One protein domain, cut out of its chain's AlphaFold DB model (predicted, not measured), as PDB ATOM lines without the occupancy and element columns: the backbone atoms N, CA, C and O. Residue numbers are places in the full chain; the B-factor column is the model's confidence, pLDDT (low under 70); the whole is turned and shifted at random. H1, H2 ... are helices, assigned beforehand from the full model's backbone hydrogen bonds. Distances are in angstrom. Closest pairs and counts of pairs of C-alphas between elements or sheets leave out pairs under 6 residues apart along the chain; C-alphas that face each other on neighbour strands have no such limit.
ATOM      1  N   SER A 374     178.144 179.565 167.720       91.81
ATOM      2  CA  SER A 374     177.776 180.095 166.398       91.81
ATOM      3  C   SER A 374     176.962 181.385 166.507       91.81
ATOM      4  O   SER A 374     177.246 182.343 165.793       91.81
ATOM      5  N   SER A 375     175.990 181.438 167.427       92.62
ATOM      6  CA  SER A 375     175.228 182.663 167.701       92.62
ATOM      7  C   SER A 375     176.151 183.796 168.149       92.62
ATOM      8  O   SER A 375     176.089 184.888 167.598       92.62
ATOM      9  N   PHE A 376     177.062 183.516 169.087       94.06
ATOM     10  CA  PHE A 376     178.030 184.498 169.571       94.06
ATOM     11  C   PHE A 376     178.923 185.050 168.449       94.06
ATOM     12  O   PHE A 376     179.165 186.255 168.389       94.06
ATOM     13  N   LEU A 377     179.403 184.191 167.542       93.56
ATOM     14  CA  LEU A 377     180.217 184.614 166.400       93.56
ATOM     15  C   LEU A 377     179.444 185.557 165.470       93.56
ATOM     16  O   LEU A 377     179.975 186.587 165.053       93.56
ATOM     17  N   LEU A 378     178.181 185.242 165.169       92.75
ATOM     18  CA  LEU A 378     177.329 186.074 164.315       92.75
ATOM     19  C   LEU A 378     176.973 187.428 164.952       92.75
ATOM     20  O   LEU A 378     176.805 188.419 164.234       92.75
ATOM     21  N   ASP A 379     176.928 187.496 166.279       92.50
ATOM     22  CA  ASP A 379     176.715 188.748 167.009       92.50
ATOM     23  C   ASP A 379     178.002 189.586 167.143       92.50
ATOM     24  O   ASP A 379     177.939 190.770 167.476       92.50
ATOM     25  N   ASN A 380     179.178 189.017 166.846       92.38
ATOM     26  CA  ASN A 380     180.463 189.701 166.976       92.38
ATOM     27  C   ASN A 380     180.859 190.443 165.675       92.38
ATOM     28  O   ASN A 380     181.261 189.812 164.689       92.38
ATOM     29  N   PRO A 381     180.818 191.792 165.643       90.62
ATOM     30  CA  PRO A 381     181.073 192.559 164.422       90.62
ATOM     31  C   PRO A 381     182.528 192.468 163.949       90.62
ATOM     32  O   PRO A 381     182.773 192.412 162.744       90.62
ATOM     33  N   THR A 382     183.490 192.414 164.872       90.81
ATOM     34  CA  THR A 382     184.917 192.296 164.545       90.81
ATOM     35  C   THR A 382     185.224 190.939 163.928       90.81
ATOM     36  O   THR A 382     185.927 190.875 162.923       90.81
ATOM     37  N   TRP A 383     184.650 189.860 164.468       94.00
ATOM     38  CA  TRP A 383     184.777 188.529 163.882       94.00
ATOM     39  C   TRP A 383     184.172 188.482 162.474       94.00
ATOM     40  O   TRP A 383     184.835 188.046 161.537       94.00
ATOM     41  N   ARG A 384     182.955 189.012 162.285       93.81
ATOM     42  CA  ARG A 384     182.294 189.051 160.967       93.81
ATOM     43  C   ARG A 384     183.079 189.848 159.936       93.81
ATOM     44  O   ARG A 384     183.274 189.377 158.817       93.81
ATOM     45  N   ALA A 385     183.518 191.052 160.298       92.00
ATOM     46  CA  ALA A 385     184.362 191.874 159.436       92.00
ATOM     47  C   ALA A 385     185.677 191.152 159.117       92.00
ATOM     48  O   ALA A 385     186.120 191.156 157.969       92.00
ATOM     49  N   GLY A 386     186.244 190.468 160.113       92.81
ATOM     50  CA  GLY A 386     187.463 189.702 159.955       92.81
ATOM     51  C   GLY A 386     187.315 188.545 158.967       92.81
ATOM     52  O   GLY A 386     188.074 188.455 158.008       92.81
ATOM     53  N   MET A 387     186.277 187.723 159.114       94.00
ATOM     54  CA  MET A 387     185.983 186.631 158.181       94.00
ATOM     55  C   MET A 387     185.770 187.130 156.748       94.00
ATOM     56  O   MET A 387     186.243 186.502 155.804       94.00
ATOM     57  N   LYS A 388     185.117 188.285 156.569       93.69
ATOM     58  CA  LYS A 388     184.943 188.904 155.244       93.69
ATOM     59  C   LYS A 388     186.265 189.334 154.614       93.69
ATOM     60  O   LYS A 388     186.455 189.156 153.415       93.69
ATOM     61  N   ALA A 389     187.168 189.893 155.412       92.81
ATOM     62  CA  ALA A 389     188.486 190.313 154.949       92.81
ATOM     63  C   ALA A 389     189.420 189.124 154.661       92.81
ATOM     64  O   ALA A 389     190.236 189.212 153.746       92.81
ATOM     65  N   LEU A 390     189.273 188.014 155.392       92.38
ATOM     66  CA  LEU A 390     190.048 186.785 155.186       92.38
ATOM     67  C   LEU A 390     189.560 185.949 153.991       92.38
ATOM     68  O   LEU A 390     190.355 185.230 153.392       92.38
ATOM     69  N   HIS A 391     188.284 186.078 153.614       93.25
ATOM     70  CA  HIS A 391     187.651 185.344 152.507       93.25
ATOM     71  C   HIS A 391     187.058 186.282 151.440       93.25
ATOM     72  O   HIS A 391     185.862 186.220 151.132       93.25
ATOM     73  N   PRO A 392     187.853 187.208 150.872       94.50
ATOM     74  CA  PRO A 392     187.314 188.269 150.031       94.50
ATOM     75  C   PRO A 392     186.658 187.733 148.753       94.50
ATOM     76  O   PRO A 392     185.713 188.347 148.267       94.50
ATOM     77  N   GLN A 393     187.125 186.600 148.217       96.00
ATOM     78  CA  GLN A 393     186.574 186.004 146.996       96.00
ATOM     79  C   GLN A 393     185.182 185.421 147.246       96.00
ATOM     80  O   GLN A 393     184.244 185.722 146.517       96.00
ATOM     81  N   GLU A 394     185.006 184.668 148.328       96.31
ATOM     82  CA  GLU A 394     183.744 184.012 148.659       96.31
ATOM     83  C   GLU A 394     182.627 185.026 148.942       96.31
ATOM     84  O   GLU A 394     181.475 184.811 148.551       96.31
ATOM     85  N   PHE A 395     182.960 186.149 149.589       96.12
ATOM     86  CA  PHE A 395     182.005 187.235 149.820       96.12
ATOM     87  C   PHE A 395     181.760 188.095 148.574       96.12
ATOM     88  O   PHE A 395     180.652 188.609 148.420       96.12
ATOM     89  N   GLN A 396     182.734 188.227 147.667       96.62
ATOM     90  CA  GLN A 396     182.505 188.843 146.355       96.62
ATOM     91  C   GLN A 396     181.545 187.996 145.513       96.62
ATOM     92  O   GLN A 396     180.564 188.533 145.010       96.62
ATOM     93  N   ASP A 397     181.745 186.678 145.453       96.88
ATOM     94  CA  ASP A 397     180.866 185.755 144.728       96.88
ATOM     95  C   ASP A 397     179.447 185.713 145.315       96.88
ATOM     96  O   ASP A 397     178.458 185.555 144.594       96.88
ATOM     97  N   LEU A 398     179.316 185.818 146.643       96.88
ATOM     98  CA  LEU A 398     178.008 185.972 147.279       96.88
ATOM     99  C   LEU A 398     177.352 187.287 146.859       96.88
ATOM    100  O   LEU A 398     176.197 187.272 146.443       96.88
ATOM    101  N   LYS A 399     178.094 188.395 146.923       95.12
ATOM    102  CA  LYS A 399     177.576 189.709 146.554       95.12
ATOM    103  C   LYS A 399     177.140 189.762 145.090       95.12
ATOM    104  O   LYS A 399     176.051 190.240 144.822       95.12
ATOM    105  N   THR A 400     177.925 189.221 144.158       95.50
ATOM    106  CA  THR A 400     177.543 189.173 142.738       95.50
ATOM    107  C   THR A 400     176.233 188.416 142.531       95.50
ATOM    108  O   THR A 400     175.364 188.907 141.825       95.50
ATOM    109  N   ARG A 401     176.039 187.273 143.204       94.19
ATOM    110  CA  ARG A 401     174.768 186.529 143.129       94.19
ATOM    111  C   ARG A 401     173.583 187.300 143.713       94.19
ATOM    112  O   ARG A 401     172.474 187.135 143.230       94.19
ATOM    113  N   GLN A 402     173.812 188.095 144.755       93.50
ATOM    114  CA  GLN A 402     172.787 188.944 145.367       93.50
ATOM    115  C   GLN A 402     172.448 190.151 144.487       93.50
ATOM    116  O   GLN A 402     171.280 190.503 144.361       93.50
ATOM    117  N   ASP A 403     173.447 190.758 143.847       92.12
ATOM    118  CA  ASP A 403     173.258 191.869 142.907       92.12
ATOM    119  C   ASP A 403     172.496 191.417 141.635       92.12
ATOM    120  O   ASP A 403     171.867 192.237 140.974       92.12
ATOM    121  N   GLU A 404     172.519 190.117 141.312       93.38
ATOM    122  CA  GLU A 404     171.760 189.478 140.223       93.38
ATOM    123  C   GLU A 404     170.336 189.027 140.630       93.38
ATOM    124  O   GLU A 404     169.657 188.365 139.839       93.38
ATOM    125  N   ASP A 405     169.864 189.340 141.846       92.56
ATOM    126  CA  ASP A 405     168.510 188.966 142.273       92.56
ATOM    127  C   ASP A 405     167.444 189.658 141.389       92.56
ATOM    128  O   ASP A 405     167.440 190.892 141.294       92.56
ATOM    129  N   PRO A 406     166.489 188.911 140.789       92.50
ATOM    130  CA  PRO A 406     165.443 189.475 139.931       92.50
ATOM    131  C   PRO A 406     164.574 190.548 140.597       92.50
ATOM    132  O   PRO A 406     163.836 191.260 139.916       92.50
ATOM    133  N   PHE A 407     164.594 190.653 141.928       92.69
ATOM    134  CA  PHE A 407     163.965 191.744 142.659       92.69
ATOM    135  C   PHE A 407     164.489 193.120 142.231       92.69
ATOM    136  O   PHE A 407     163.690 194.050 142.134       92.69
ATOM    137  N   TYR A 408     165.785 193.255 141.935       88.25
ATOM    138  CA  TYR A 408     166.382 194.538 141.551       88.25
ATOM    139  C   TYR A 408     166.053 194.979 140.120       88.25
ATOM    140  O   TYR A 408     166.255 196.146 139.788       88.25
ATOM    141  N   ASP A 409     165.481 194.087 139.308       91.81
ATOM    142  CA  ASP A 409     164.950 194.404 137.978       91.81
ATOM    143  C   ASP A 409     163.485 194.883 138.017       91.81
ATOM    144  O   ASP A 409     162.908 195.214 136.978       91.81
ATOM    145  N   LEU A 410     162.841 194.897 139.192       90.25
ATOM    146  CA  LEU A 410     161.460 195.359 139.335       90.25
ATOM    147  C   LEU A 410     161.387 196.887 139.313       90.25
ATOM    148  O   LEU A 410     162.098 197.572 140.047       90.25
ATOM    149  N   ASP A 411     160.444 197.422 138.539       89.25
ATOM    150  CA  ASP A 411     160.120 198.845 138.579       89.25
ATOM    151  C   ASP A 411     159.567 199.239 139.956       89.25
ATOM    152  O   ASP A 411     158.725 198.541 140.535       89.25
ATOM    153  N   LEU A 412     159.993 200.401 140.463       89.38
ATOM    154  CA  LEU A 412     159.390 200.960 141.668       89.38
ATOM    155  C   LEU A 412     157.920 201.316 141.389       89.38
ATOM    156  O   LEU A 412     157.634 202.023 140.415       89.38
ATOM    157  N   PRO A 413     156.979 200.878 142.243       90.19
ATOM    158  CA  PRO A 413     155.582 201.254 142.098       90.19
ATOM    159  C   PRO A 413     155.406 202.774 142.276       90.19
ATOM    160  O   PRO A 413     156.121 203.389 143.072       90.19
ATOM    161  N   PRO A 414     154.452 203.395 141.562       87.44
ATOM    162  CA  PRO A 414     154.211 204.830 141.657       87.44
ATOM    163  C   PRO A 414     153.747 205.231 143.062       87.44
ATOM    164  O   PRO A 414     152.965 204.517 143.689       87.44
ATOM    165  N   ASP A 415     154.132 206.432 143.507       85.56
ATOM    166  CA  ASP A 415     153.819 206.963 144.850       85.56
ATOM    167  C   ASP A 415     152.326 207.065 145.180       85.56
ATOM    168  O   ASP A 415     151.926 207.209 146.334       85.56
ATOM    169  N   THR A 416     151.480 206.994 144.159       86.81
ATOM    170  CA  THR A 416     150.027 207.036 144.296       86.81
ATOM    171  C   THR A 416     149.402 205.675 144.610       86.81
ATOM    172  O   THR A 416     148.236 205.639 144.998       86.81
ATOM    173  N   ASP A 417     150.129 204.567 144.430       88.75
ATOM    174  CA  ASP A 417     149.632 203.210 144.675       88.75
ATOM    175  C   ASP A 417     150.206 202.632 145.975       88.75
ATOM    176  O   ASP A 417     151.193 201.896 146.001       88.75
ATOM    177  N   VAL A 418     149.538 202.969 147.078       89.44
ATOM    178  CA  VAL A 418     149.921 202.558 148.438       89.44
ATOM    179  C   VAL A 418     149.942 201.031 148.600       89.44
ATOM    180  O   VAL A 418     150.750 200.506 149.363       89.44
ATOM    181  N   VAL A 419     149.078 200.300 147.886       92.75
ATOM    182  CA  VAL A 419     149.014 198.832 147.982       92.75
ATOM    183  C   VAL A 419     150.213 198.206 147.274       92.75
ATOM    184  O   VAL A 419     150.870 197.333 147.842       92.75
ATOM    185  N   ALA A 420     150.539 198.683 146.070       89.69
ATOM    186  CA  ALA A 420     151.720 198.226 145.346       89.69
ATOM    187  C   ALA A 420     153.023 198.594 146.078       89.69
ATOM    188  O   ALA A 420     153.939 197.776 146.133       89.69
ATOM    189  N   GLN A 421     153.089 199.775 146.707       90.94
ATOM    190  CA  GLN A 421     154.220 200.168 147.553       90.94
ATOM    191  C   GLN A 421     154.405 199.251 148.765       90.94
ATOM    192  O   GLN A 421     155.529 198.834 149.042       90.94
ATOM    193  N   ALA A 422     153.324 198.908 149.470       91.75
ATOM    194  CA  ALA A 422     153.393 197.995 150.608       91.75
ATOM    195  C   ALA A 422     153.883 196.598 150.189       91.75
ATOM    196  O   ALA A 422     154.767 196.044 150.837       91.75
ATOM    197  N   ALA A 423     153.377 196.067 149.071       92.12
ATOM    198  CA  ALA A 423     153.812 194.776 148.536       92.12
ATOM    199  C   ALA A 423     155.281 194.791 148.074       92.12
ATOM    200  O   ALA A 423     156.017 193.830 148.301       92.12
ATOM    201  N   TYR A 424     155.731 195.888 147.455       92.44
ATOM    202  CA  TYR A 424     157.136 196.071 147.090       92.44
ATOM    203  C   TYR A 424     158.033 196.122 148.332       92.44
ATOM    204  O   TYR A 424     159.068 195.463 148.359       92.44
ATOM    205  N   ALA A 425     157.628 196.853 149.376       92.50
ATOM    206  CA  ALA A 425     158.371 196.944 150.631       92.50
ATOM    207  C   ALA A 425     158.461 195.591 151.357       92.50
ATOM    208  O   ALA A 425     159.535 195.226 151.828       92.50
ATOM    209  N   GLU A 426     157.368 194.823 151.396       94.69
ATOM    210  CA  GLU A 426     157.364 193.468 151.957       94.69
ATOM    211  C   GLU A 426     158.324 192.551 151.188       94.69
ATOM    212  O   GLU A 426     159.142 191.854 151.789       94.69
ATOM    213  N   LYS A 427     158.296 192.604 149.852       94.12
ATOM    214  CA  LYS A 427     159.221 191.830 149.019       94.12
ATOM    215  C   LYS A 427     160.676 192.268 149.215       94.12
ATOM    216  O   LYS A 427     161.552 191.413 149.308       94.12
ATOM    217  N   ALA A 428     160.933 193.570 149.340       93.25
ATOM    218  CA  ALA A 428     162.259 194.108 149.639       93.25
ATOM    219  C   ALA A 428     162.790 193.586 150.981       93.25
ATOM    220  O   ALA A 428     163.958 193.214 151.082       93.25
ATOM    221  N   GLN A 429     161.927 193.529 151.999       95.19
ATOM    222  CA  GLN A 429     162.271 192.981 153.305       95.19
ATOM    223  C   GLN A 429     162.597 191.485 153.214       95.19
ATOM    224  O   GLN A 429     163.630 191.069 153.729       95.19
ATOM    225  N   GLN A 430     161.778 190.695 152.512       95.31
ATOM    226  CA  GLN A 430     162.028 189.261 152.322       95.31
ATOM    227  C   GLN A 430     163.368 188.996 151.618       95.31
ATOM    228  O   GLN A 430     164.114 188.113 152.033       95.31
ATOM    229  N   VAL A 431     163.701 189.773 150.583       94.69
ATOM    230  CA  VAL A 431     164.993 189.667 149.880       94.69
ATOM    231  C   VAL A 431     166.149 190.058 150.802       94.69
ATOM    232  O   VAL A 431     167.151 189.349 150.871       94.69
ATOM    233  N   ALA A 432     166.005 191.135 151.580       93.69
ATOM    234  CA  ALA A 432     167.018 191.546 152.551       93.69
ATOM    235  C   ALA A 432     167.255 190.484 153.645       93.69
ATOM    236  O   ALA A 432     168.406 190.224 154.005       93.69
ATOM    237  N   GLU A 433     166.192 189.847 154.145       95.56
ATOM    238  CA  GLU A 433     166.268 188.740 155.106       95.56
ATOM    239  C   GLU A 433     166.985 187.528 154.494       95.56
ATOM    240  O   GLU A 433     167.946 187.029 155.080       95.56
ATOM    241  N   GLN A 434     166.619 187.124 153.273       95.31
ATOM    242  CA  GLN A 434     167.299 186.040 152.553       95.31
ATOM    243  C   GLN A 434     168.786 186.338 152.326       95.31
ATOM    244  O   GLN A 434     169.634 185.461 152.504       95.31
ATOM    245  N   HIS A 435     169.136 187.574 151.965       94.38
ATOM    246  CA  HIS A 435     170.530 187.981 151.787       94.38
ATOM    247  C   HIS A 435     171.316 187.908 153.100       94.38
ATOM    248  O   HIS A 435     172.457 187.435 153.112       94.38
ATOM    249  N   ALA A 436     170.705 188.329 154.210       93.31
ATOM    250  CA  ALA A 436     171.303 188.224 155.534       93.31
ATOM    251  C   ALA A 436     171.512 186.758 155.950       93.31
ATOM    252  O   ALA A 436     172.591 186.414 156.432       93.31
ATOM    253  N   GLU A 437     170.535 185.880 155.712       94.69
ATOM    254  CA  GLU A 437     170.642 184.441 155.988       94.69
ATOM    255  C   GLU A 437     171.759 183.776 155.174       94.69
ATOM    256  O   GLU A 437     172.557 183.010 155.717       94.69
ATOM    257  N   GLN A 438     171.872 184.099 153.881       95.12
ATOM    258  CA  GLN A 438     172.946 183.587 153.026       95.12
ATOM    259  C   GLN A 438     174.331 184.040 153.506       95.12
ATOM    260  O   GLN A 438     175.275 183.245 153.502       95.12
ATOM    261  N   GLU A 439     174.459 185.300 153.932       95.50
ATOM    262  CA  GLU A 439     175.702 185.821 154.505       95.50
ATOM    263  C   GLU A 439     176.067 185.082 155.799       95.50
ATOM    264  O   GLU A 439     177.207 184.640 155.951       95.50
ATOM    265  N   GLN A 440     175.110 184.910 156.716       94.75
ATOM    266  CA  GLN A 440     175.324 184.188 157.974       94.75
ATOM    267  C   GLN A 440     175.707 182.724 157.729       94.75
ATOM    268  O   GLN A 440     176.653 182.220 158.337       94.75
ATOM    269  N   ALA A 441     175.034 182.051 156.793       94.00
ATOM    270  CA  ALA A 441     175.362 180.684 156.410       94.00
ATOM    271  C   ALA A 441     176.780 180.580 155.824       94.00
ATOM    272  O   ALA A 441     177.511 179.637 156.137       94.00
ATOM    273  N   LEU A 442     177.197 181.556 155.007       95.44
ATOM    274  CA  LEU A 442     178.557 181.609 154.474       95.44
ATOM    275  C   LEU A 442     179.589 181.829 155.588       95.44
ATOM    276  O   LEU A 442     180.573 181.094 155.637       95.44
ATOM    277  N   LEU A 443     179.348 182.783 156.491       94.81
ATOM    278  CA  LEU A 443     180.206 183.056 157.648       94.81
ATOM    279  C   LEU A 443     180.452 181.789 158.477       94.81
ATOM    280  O   LEU A 443     181.602 181.424 158.710       94.81
ATOM    281  N   LEU A 444     179.385 181.086 158.867       91.88
ATOM    282  CA  LEU A 444     179.496 179.862 159.665       91.88
ATOM    283  C   LEU A 444     180.180 178.725 158.902       91.88
ATOM    284  O   LEU A 444     180.962 177.977 159.483       91.88
TER     285      LEU A 444
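AT A GLANCE: This is residues 374 to 444 of the 464 residues of the protein "E3 ligase-like protein (Putative virulence factor)" of Xylophilus ampelinus (UniProt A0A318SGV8). One long straight helix, H5, makes one side of a long, open frame; H3 and the short H4 lie along its other side, and H2 stands across one end, near where H5 ends, with the short H1 at the corner there. The far end is closed by the link of residues 410 to 417, which folds back into H5; residues 414 to 419 stick out, and contacts across the frame are few. The printed part has 71 residues with five named helices, in the order H1, H2, H3, H4, H5, and no named strand; its class is all helix. The whole is loose, with a radius of gyration of the C-alphas of 15.5 A, and elongated, spanning 45 by 24 by 15 A.

HOW THE PARTS SIT: H1, residues 374 to 379, and H2, residues 381 to 390, touch only at the corner by their tight link, and only just, with 3 pairs of C-alphas within 8 A; the closest are those of Leu 377 and Trp 383, 6.5 A apart. Their lines are about perpendicular at 77 degrees. H3, residues 392 to 403, is close to H2 but not clearly touching, the closest C-alphas being those of Lys 388 and Phe 395 at 6.4 A, about perpendicular at 78 degrees. H4, residues 406 to 409, and H3 meet only through their link. H5, residues 418 to 444, is the hub and touches the other four helices, each only just, with 3 pairs of C-alphas within 8 A. With residues 440 to 444 alone it touches H1, at a steep tilt of 56 degrees, opposite ways; the closest C-alphas are those of Leu 378 and Gln 440, 6.9 A apart. With residue 443 alone it touches H2, only just about perpendicular at 70.1 degrees; the closest C-alphas are those of Met 387 and Leu 443, 6.8 A apart. With residues 435 to 439 alone it touches H3, at a shallow tilt of 19 degrees, opposite ways; the closest C-alphas are those of Gln 402 and His 435, 6.9 A apart. With residues 427 to 431 alone it touches H4, the closest C-alphas being those of Phe 407 and Ala 428 at 7.6 A. The helix packing is mostly crossed, but only just: of 3 pairs of helices that touch and have a tilt, those touching only at the corner left out, 1 is at a shallow tilt. H1 is apart from H3 and H4, and H2 is apart from H4. In H1, H2, H3 and H5 every O i to N i+4 pair is within hydrogen-bond range; H4 is too short for such a pair.

IN THESE COORDINATES: H1 begins at C-alpha 374 (177.776, 180.095, 166.398). H2 measures 14.1 A from first to last C-alpha, H3 16.2 A, and H4 5.3 A. H5 measures 38.9 A, from C-alpha 418 (149.921, 202.558, 148.438) to C-alpha 444 (179.496, 179.862, 159.665).

THE WHOLE: The two C-alphas farthest apart are those of Leu 390 and Thr 416, 46.2 A, while those of Ser 374 and Leu 444 are 7.0 A apart. The link from H4 to H5 is short, with 8 residues, and there is no long link. Residues 414 to 419, of which 418 to 419 belong to H5, stand free. The printed part has no cut; its mean pLDDT is 93.0, and no printed residue is under 70.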